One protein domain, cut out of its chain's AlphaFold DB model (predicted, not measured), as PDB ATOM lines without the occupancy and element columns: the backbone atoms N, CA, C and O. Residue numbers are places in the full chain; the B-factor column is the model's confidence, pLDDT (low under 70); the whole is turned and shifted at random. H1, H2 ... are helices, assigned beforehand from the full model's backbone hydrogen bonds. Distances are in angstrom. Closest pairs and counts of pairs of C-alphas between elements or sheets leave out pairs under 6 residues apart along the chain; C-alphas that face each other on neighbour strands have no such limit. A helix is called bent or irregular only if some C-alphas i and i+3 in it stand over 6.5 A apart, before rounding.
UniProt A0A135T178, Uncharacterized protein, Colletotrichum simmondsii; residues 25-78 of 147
ATOM      1  N   ALA A  25     114.641 121.924 130.252       91.94
ATOM      2  CA  ALA A  25     114.460 121.358 128.922       91.94
ATOM      3  C   ALA A  25     115.796 121.155 128.188       91.94
ATOM      4  O   ALA A  25     116.036 120.088 127.631       91.94
ATOM      5  N   GLU A  26     116.701 122.137 128.223       94.00
ATOM      6  CA  GLU A  26     118.024 122.004 127.599       94.00
ATOM      7  C   GLU A  26     118.889 120.937 128.278       94.00
ATOM      8  O   GLU A  26     119.622 120.218 127.598       94.00
ATOM      9  N   ARG A  27     118.807 120.801 129.610       94.69
ATOM     10  CA  ARG A  27     119.504 119.724 130.335       94.69
ATOM     11  C   ARG A  27     118.974 118.360 129.922       94.69
ATOM     12  O   ARG A  27     119.768 117.474 129.616       94.69
ATOM     13  N   PHE A  28     117.655 118.206 129.875       95.44
ATOM     14  CA  PHE A  28     117.014 116.969 129.448       95.44
ATOM     15  C   PHE A  28     117.398 116.610 128.009       95.44
ATOM     16  O   PHE A  28     117.834 115.495 127.728       95.44
ATOM     17  N   GLN A  29     117.348 117.585 127.102       95.06
ATOM     18  CA  GLN A  29     117.769 117.397 125.720       95.06
ATOM     19  C   GLN A  29     119.253 117.023 125.582       95.06
ATOM     20  O   GLN A  29     119.593 116.184 124.744       95.06
ATOM     21  N   LEU A  30     120.145 117.620 126.379       95.31
ATOM     22  CA  LEU A  30     121.560 117.243 126.409       95.31
ATOM     23  C   LEU A  30     121.723 115.765 126.787       95.31
ATOM     24  O   LEU A  30     122.458 115.048 126.109       95.31
ATOM     25  N   VAL A  31     121.024 115.306 127.827       95.50
ATOM     26  CA  VAL A  31     121.081 113.906 128.275       95.50
ATOM     27  C   VAL A  31     120.651 112.960 127.158       95.50
ATOM     28  O   VAL A  31     121.380 112.016 126.858       95.50
ATOM     29  N   LEU A  32     119.523 113.232 126.497       95.12
ATOM     30  CA  LEU A  32     119.032 112.388 125.402       95.12
ATOM     31  C   LEU A  32     120.039 112.284 124.252       95.12
ATOM     32  O   LEU A  32     120.310 111.187 123.766       95.12
ATOM     33  N   ARG A  33     120.628 113.413 123.842       94.25
ATOM     34  CA  ARG A  33     121.630 113.434 122.765       94.25
ATOM     35  C   ARG A  33     122.880 112.649 123.138       94.25
ATOM     36  O   ARG A  33     123.389 111.894 122.319       94.25
ATOM     37  N   VAL A  34     123.357 112.793 124.370       94.06
ATOM     38  CA  VAL A  34     124.516 112.039 124.856       94.06
ATOM     39  C   VAL A  34     124.211 110.541 124.900       94.06
ATOM     40  O   VAL A  34     124.992 109.753 124.368       94.06
ATOM     41  N   LEU A  35     123.068 110.133 125.455       91.44
ATOM     42  CA  LEU A  35     122.672 108.722 125.513       91.44
ATOM     43  C   LEU A  35     122.558 108.099 124.121       91.44
ATOM     44  O   LEU A  35     123.047 106.989 123.922       91.44
ATOM     45  N   ALA A  36     122.016 108.827 123.143       90.06
ATOM     46  CA  ALA A  36     121.951 108.367 121.756       90.06
ATOM     47  C   ALA A  36     123.335 108.028 121.167       90.06
ATOM     48  O   ALA A  36     123.430 107.140 120.327       90.06
ATOM     49  N   THR A  37     124.410 108.685 121.625       88.81
ATOM     50  CA  THR A  37     125.787 108.362 121.198       88.81
ATOM     51  C   THR A  37     126.432 107.220 121.981       88.81
ATOM     52  O   THR A  37     127.294 106.531 121.448       88.81
ATOM     53  N   VAL A  38     126.033 107.004 123.238       86.50
ATOM     54  CA  VAL A  38     126.671 106.015 124.125       86.50
ATOM     55  C   VAL A  38     126.047 104.629 123.970       86.50
ATOM     56  O   VAL A  38     126.763 103.632 124.034       86.50
ATOM     57  N   LEU A  39     124.732 104.556 123.752       80.00
ATOM     58  CA  LEU A  39     123.996 103.299 123.595       80.00
ATOM     59  C   LEU A  39     124.490 102.383 122.455       80.00
ATOM     60  O   LEU A  39     124.556 101.180 122.699       80.00
ATOM     61  N   PRO A  40     124.838 102.871 121.247       77.25
ATOM     62  CA  PRO A  40     125.230 101.980 120.152       77.25
ATOM     63  C   PRO A  40     126.613 101.343 120.341       77.25
ATOM     64  O   PRO A  40     126.791 100.173 120.015       77.25
ATOM     65  N   ASP A  41     127.588 102.089 120.867       69.75
ATOM     66  CA  ASP A  41     128.994 101.664 120.883       69.75
ATOM     67  C   ASP A  41     129.546 101.351 122.282       69.75
ATOM     68  O   ASP A  41     130.592 100.713 122.395       69.75
ATOM     69  N   GLY A  42     128.922 101.845 123.357       74.94
ATOM     70  CA  GLY A  42     129.418 101.705 124.735       74.94
ATOM     71  C   GLY A  42     130.770 102.387 125.015       74.94
ATOM     72  O   GLY A  42     131.287 102.306 126.126       74.94
ATOM     73  N   LYS A  43     131.354 103.083 124.028       76.88
ATOM     74  CA  LYS A  43     132.715 103.661 124.070       76.88
ATOM     75  C   LYS A  43     132.799 105.045 124.725       76.88
ATOM     76  O   LYS A  43     133.877 105.632 124.780       76.88
ATOM     77  N   GLY A  44     131.688 105.558 125.249       82.44
ATOM     78  CA  GLY A  44     131.585 106.908 125.805       82.44
ATOM     79  C   GLY A  44     130.973 107.907 124.824       82.44
ATOM     80  O   GLY A  44     130.462 107.535 123.775       82.44
ATOM     81  N   VAL A  45     130.962 109.183 125.213       89.88
ATOM     82  CA  VAL A  45     130.238 110.234 124.483       89.88
ATOM     83  C   VAL A  45     131.018 110.674 123.246       89.88
ATOM     84  O   VAL A  45     132.110 111.235 123.380       89.88
ATOM     85  N   ASP A  46     130.445 110.495 122.054       90.88
ATOM     86  CA  ASP A  46     130.996 111.076 120.826       90.88
ATOM     87  C   ASP A  46     130.547 112.534 120.666       90.88
ATOM     88  O   ASP A  46     129.510 112.853 120.082       90.88
ATOM     89  N   TRP A  47     131.376 113.441 121.176       92.25
ATOM     90  CA  TRP A  47     131.163 114.888 121.121       92.25
ATOM     91  C   TRP A  47     131.039 115.464 119.708       92.25
ATOM     92  O   TRP A  47     130.535 116.577 119.573       92.25
ATOM     93  N   LYS A  48     131.475 114.750 118.662       90.12
ATOM     94  CA  LYS A  48     131.301 115.207 117.273       90.12
ATOM     95  C   LYS A  48     129.840 115.155 116.831       90.12
ATOM     96  O   LYS A  48     129.434 115.969 116.010       90.12
ATOM     97  N   ASN A  49     129.059 114.243 117.409       88.06
ATOM     98  CA  ASN A  49     127.657 114.021 117.056       88.06
ATOM     99  C   ASN A  49     126.679 114.726 118.010       88.06
ATOM    100  O   ASN A  49     125.472 114.731 117.774       88.06
ATOM    101  N   VAL A  50     127.179 115.349 119.081       91.19
ATOM    102  CA  VAL A  50     126.359 116.077 120.057       91.19
ATOM    103  C   VAL A  50     126.414 117.574 119.755       91.19
ATOM    104  O   VAL A  50     127.368 118.258 120.119       91.19
ATOM    105  N   ASN A  51     125.355 118.099 119.136       91.19
ATOM    106  CA  ASN A  51     125.184 119.531 118.892       91.19
ATOM    107  C   ASN A  51     123.843 120.039 119.445       91.19
ATOM    108  O   ASN A  51     122.846 119.313 119.445       91.19
ATOM    109  N   MET A  52     123.815 121.288 119.912       91.50
ATOM    110  CA  MET A  52     122.606 121.944 120.410       91.50
ATOM    111  C   MET A  52     122.653 123.436 120.088       91.50
ATOM    112  O   MET A  52     123.664 124.097 120.326       91.50
ATOM    113  N   GLU A  53     121.562 123.962 119.540       89.25
ATOM    114  CA  GLU A  53     121.469 125.365 119.142       89.25
ATOM    115  C   GLU A  53     121.680 126.299 120.340       89.25
ATOM    116  O   GLU A  53     121.273 126.010 121.464       89.25
ATOM    117  N   GLY A  54     122.380 127.413 120.116       87.62
ATOM    118  CA  GLY A  54     122.645 128.404 121.162       87.62
ATOM    119  C   GLY A  54     123.603 127.953 122.276       87.62
ATOM    120  O   GLY A  54     123.850 128.726 123.205       87.62
ATOM    121  N   ARG A  55     124.189 126.747 122.203       89.12
ATOM    122  CA  ARG A  55     125.184 126.243 123.165       89.12
ATOM    123  C   ARG A  55     126.481 125.856 122.462       89.12
ATOM    124  O   ARG A  55     126.486 125.254 121.398       89.12
ATOM    125  N   THR A  56     127.611 126.186 123.081       93.69
ATOM    126  CA  THR A  56     128.928 125.777 122.577       93.69
ATOM    127  C   THR A  56     129.271 124.371 123.054       93.69
ATOM    128  O   THR A  56     128.844 123.961 124.135       93.69
ATOM    129  N   LEU A  57     130.124 123.654 122.315       93.25
ATOM    130  CA  LEU A  57     130.573 122.314 122.714       93.25
ATOM    131  C   LEU A  57     131.163 122.287 124.131       93.25
ATOM    132  O   LEU A  57     130.878 121.391 124.922       93.25
ATOM    133  N   LYS A  58     131.930 123.321 124.486       93.00
ATOM    134  CA  LYS A  58     132.512 123.462 125.823       93.00
ATOM    135  C   LYS A  58     131.446 123.605 126.912       93.00
ATOM    136  O   LYS A  58     131.617 123.066 128.003       93.00
ATOM    137  N   ALA A  59     130.343 124.299 126.625       92.56
ATOM    138  CA  ALA A  59     129.210 124.383 127.542       92.56
ATOM    139  C   ALA A  59     128.500 123.026 127.683       92.56
ATOM    140  O   ALA A  59     128.163 122.652 128.804       92.56
ATOM    141  N   LEU A  60     128.329 122.276 126.586       95.12
ATOM    142  CA  LEU A  60     127.746 120.925 126.603       95.12
ATOM    143  C   LEU A  60     128.584 119.972 127.470       95.12
ATOM    144  O   LEU A  60     128.054 119.324 128.369       95.12
ATOM    145  N   GLN A  61     129.903 119.951 127.265       95.38
ATOM    146  CA  GLN A  61     130.843 119.136 128.046       95.38
ATOM    147  C   GLN A  61     130.862 119.520 129.530       95.38
ATOM    148  O   GLN A  61     130.844 118.649 130.405       95.38
ATOM    149  N   GLY A  62     130.880 120.824 129.825       95.06
ATOM    150  CA  GLY A  62     130.828 121.321 131.199       95.06
ATOM    151  C   GLY A  62     129.541 120.895 131.901       95.06
ATOM    152  O   GLY A  62     129.586 120.386 133.020       95.06
ATOM    153  N   GLN A  63     128.405 121.022 131.214       95.94
ATOM    154  CA  GLN A  63     127.118 120.642 131.777       95.94
ATOM    155  C   GLN A  63     126.976 119.133 131.962       95.94
ATOM    156  O   GLN A  63     126.470 118.684 132.987       95.94
ATOM    157  N   TRP A  64     127.480 118.338 131.023       95.62
ATOM    158  CA  TRP A  64     127.531 116.887 131.166       95.62
ATOM    159  C   TRP A  64     128.370 116.449 132.372       95.62
ATOM    160  O   TRP A  64     127.969 115.564 133.123       95.62
ATOM    161  N   THR A  65     129.498 117.121 132.619       95.56
ATOM    162  CA  THR A  65     130.328 116.863 133.805       95.56
ATOM    163  C   THR A  65     129.561 117.141 135.102       95.56
ATOM    164  O   THR A  65     129.653 116.356 136.046       95.56
ATOM    165  N   ALA A  66     128.772 118.221 135.150       95.38
ATOM    166  CA  ALA A  66     127.915 118.519 136.298       95.38
ATOM    167  C   ALA A  66     126.844 117.435 136.506       95.38
ATOM    168  O   ALA A  66     126.653 116.977 137.630       95.38
ATOM    169  N   ILE A  67     126.213 116.967 135.425       94.44
ATOM    170  CA  ILE A  67     125.224 115.881 135.467       94.44
ATOM    171  C   ILE A  67     125.852 114.584 136.003       94.44
ATOM    172  O   ILE A  67     125.288 113.966 136.901       94.44
ATOM    173  N   ILE A  68     127.047 114.196 135.536       93.31
ATOM    174  CA  ILE A  68     127.765 113.020 136.067       93.31
ATOM    175  C   ILE A  68     128.051 113.179 137.565       93.31
ATOM    176  O   ILE A  68     127.928 112.214 138.320       93.31
ATOM    177  N   ALA A  69     128.441 114.373 138.016       94.06
ATOM    178  CA  ALA A  69     128.674 114.620 139.437       94.06
ATOM    179  C   ALA A  69     127.389 114.432 140.259       94.06
ATOM    180  O   ALA A  69     127.423 113.758 141.285       94.06
ATOM    181  N   GLN A  70     126.251 114.935 139.772       92.25
ATOM    182  CA  GLN A  70     124.946 114.718 140.405       92.25
ATOM    183  C   GLN A  70     124.559 113.234 140.430       92.25
ATOM    184  O   GLN A  70     124.078 112.743 141.446       92.25
ATOM    185  N   MET A  71     124.823 112.490 139.351       91.50
ATOM    186  CA  MET A  71     124.600 111.040 139.321       91.50
ATOM    187  C   MET A  71     125.444 110.321 140.378       91.50
ATOM    188  O   MET A  71     124.946 109.428 141.054       91.50
ATOM    189  N   ARG A  72     126.713 110.705 140.553       91.75
ATOM    190  CA  ARG A  72     127.580 110.123 141.590       91.75
ATOM    191  C   ARG A  72     127.070 110.416 142.994       91.75
ATOM    192  O   ARG A  72     127.085 109.509 143.815       91.75
ATOM    193  N   GLU A  73     126.604 111.636 143.245       90.06
ATOM    194  CA  GLU A  73     126.011 112.025 144.530       90.06
ATOM    195  C   GLU A  73     124.820 111.124 144.876       90.06
ATOM    196  O   GLU A  73     124.781 110.547 145.957       90.06
ATOM    197  N   ILE A  74     123.902 110.918 143.924       89.94
ATOM    198  CA  ILE A  74     122.726 110.054 144.106       89.94
ATOM    199  C   ILE A  74     123.148 108.612 144.412       89.94
ATOM    200  O   ILE A  74     122.648 108.016 145.360       89.94
ATOM    201  N   ASN A  75     124.102 108.066 143.653       82.56
ATOM    202  CA  ASN A  75     124.570 106.689 143.851       82.56
ATOM    203  C   ASN A  75     125.396 106.504 145.136       82.56
ATOM    204  O   ASN A  75     125.490 105.396 145.651       82.56
ATOM    205  N   THR A  76     126.021 107.566 145.648       73.88
ATOM    206  CA  THR A  76     126.821 107.515 146.885       73.88
ATOM    207  C   THR A  76     125.947 107.746 148.123       73.88
ATOM    208  O   THR A  76     126.216 107.181 149.181       73.88
ATOM    209  N   GLY A  77     124.873 108.531 147.988       57.47
ATOM    210  CA  GLY A  77     123.960 108.904 149.071       57.47
ATOM    211  C   GLY A  77     123.049 107.784 149.583       57.47
ATOM    212  O   GLY A  77     122.450 107.944 150.642       57.47
ATOM    213  N   GLU A  78     122.970 106.639 148.897       56.75
ATOM    214  CA  GLU A  78     122.235 105.467 149.399       56.75
ATOM    215  C   GLU A  78     122.992 104.728 150.525       56.75
ATOM    216  O   GLU A  78     122.395 103.936 151.248       56.75
TER     217      GLU A  78
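What this domain is: This is residues 25 to 78 of the 147 residues of an uncharacterized protein of Colletotrichum simmondsii (UniProt A0A135T178). The longest helix, H2, and the helix before it, H1, make an L, meeting near their first ends, while a long loop, residues 42 to 56, folds back from the end of H1 to the start of H2. Residues 68 to 78 stick out as a free arm, of which 68 to 77 belong to H2. The printed part has 54 residues, all helix by class, with H1 then H2 and no named strand. It is only just compact, close to loose, with a radius of gyration of the C-alphas of 11.7 A and spans of 35 by 26 by 18 A.

How they stand to each other: H2, residues 57 to 77, touches H1, residues 25 to 41, with its residues 60 to 64 alone. H1 touches H2 with residues 27 to 31 alone. Their closest C-alphas, of Leu 30 and Leu 60, are 7.2 A apart. Their lines are about perpendicular, at 85 degrees. Every O i to N i+4 pair is within hydrogen-bond range in H2, and 11 of 13 in H1.

Where its parts are: H2 is 30.3 A long, from C-alpha 57 at (130.573, 122.314, 122.714) to C-alpha 77 at (123.960, 108.904, 149.071). H1, 25.8 A long, begins with C-alpha 25 at (114.460, 121.358, 128.922). H1 is neither bent nor irregular, but only just: C-alphas 37 and 40 are 6.5 A apart.

The domain as a whole: The C-alphas of Gly 54 and Glu 78, the two farthest apart, are 36.4 A apart. The link from H1 to H2 is long, and the printed part has no cut. Residues 41, 77 and 78 have pLDDT under 70.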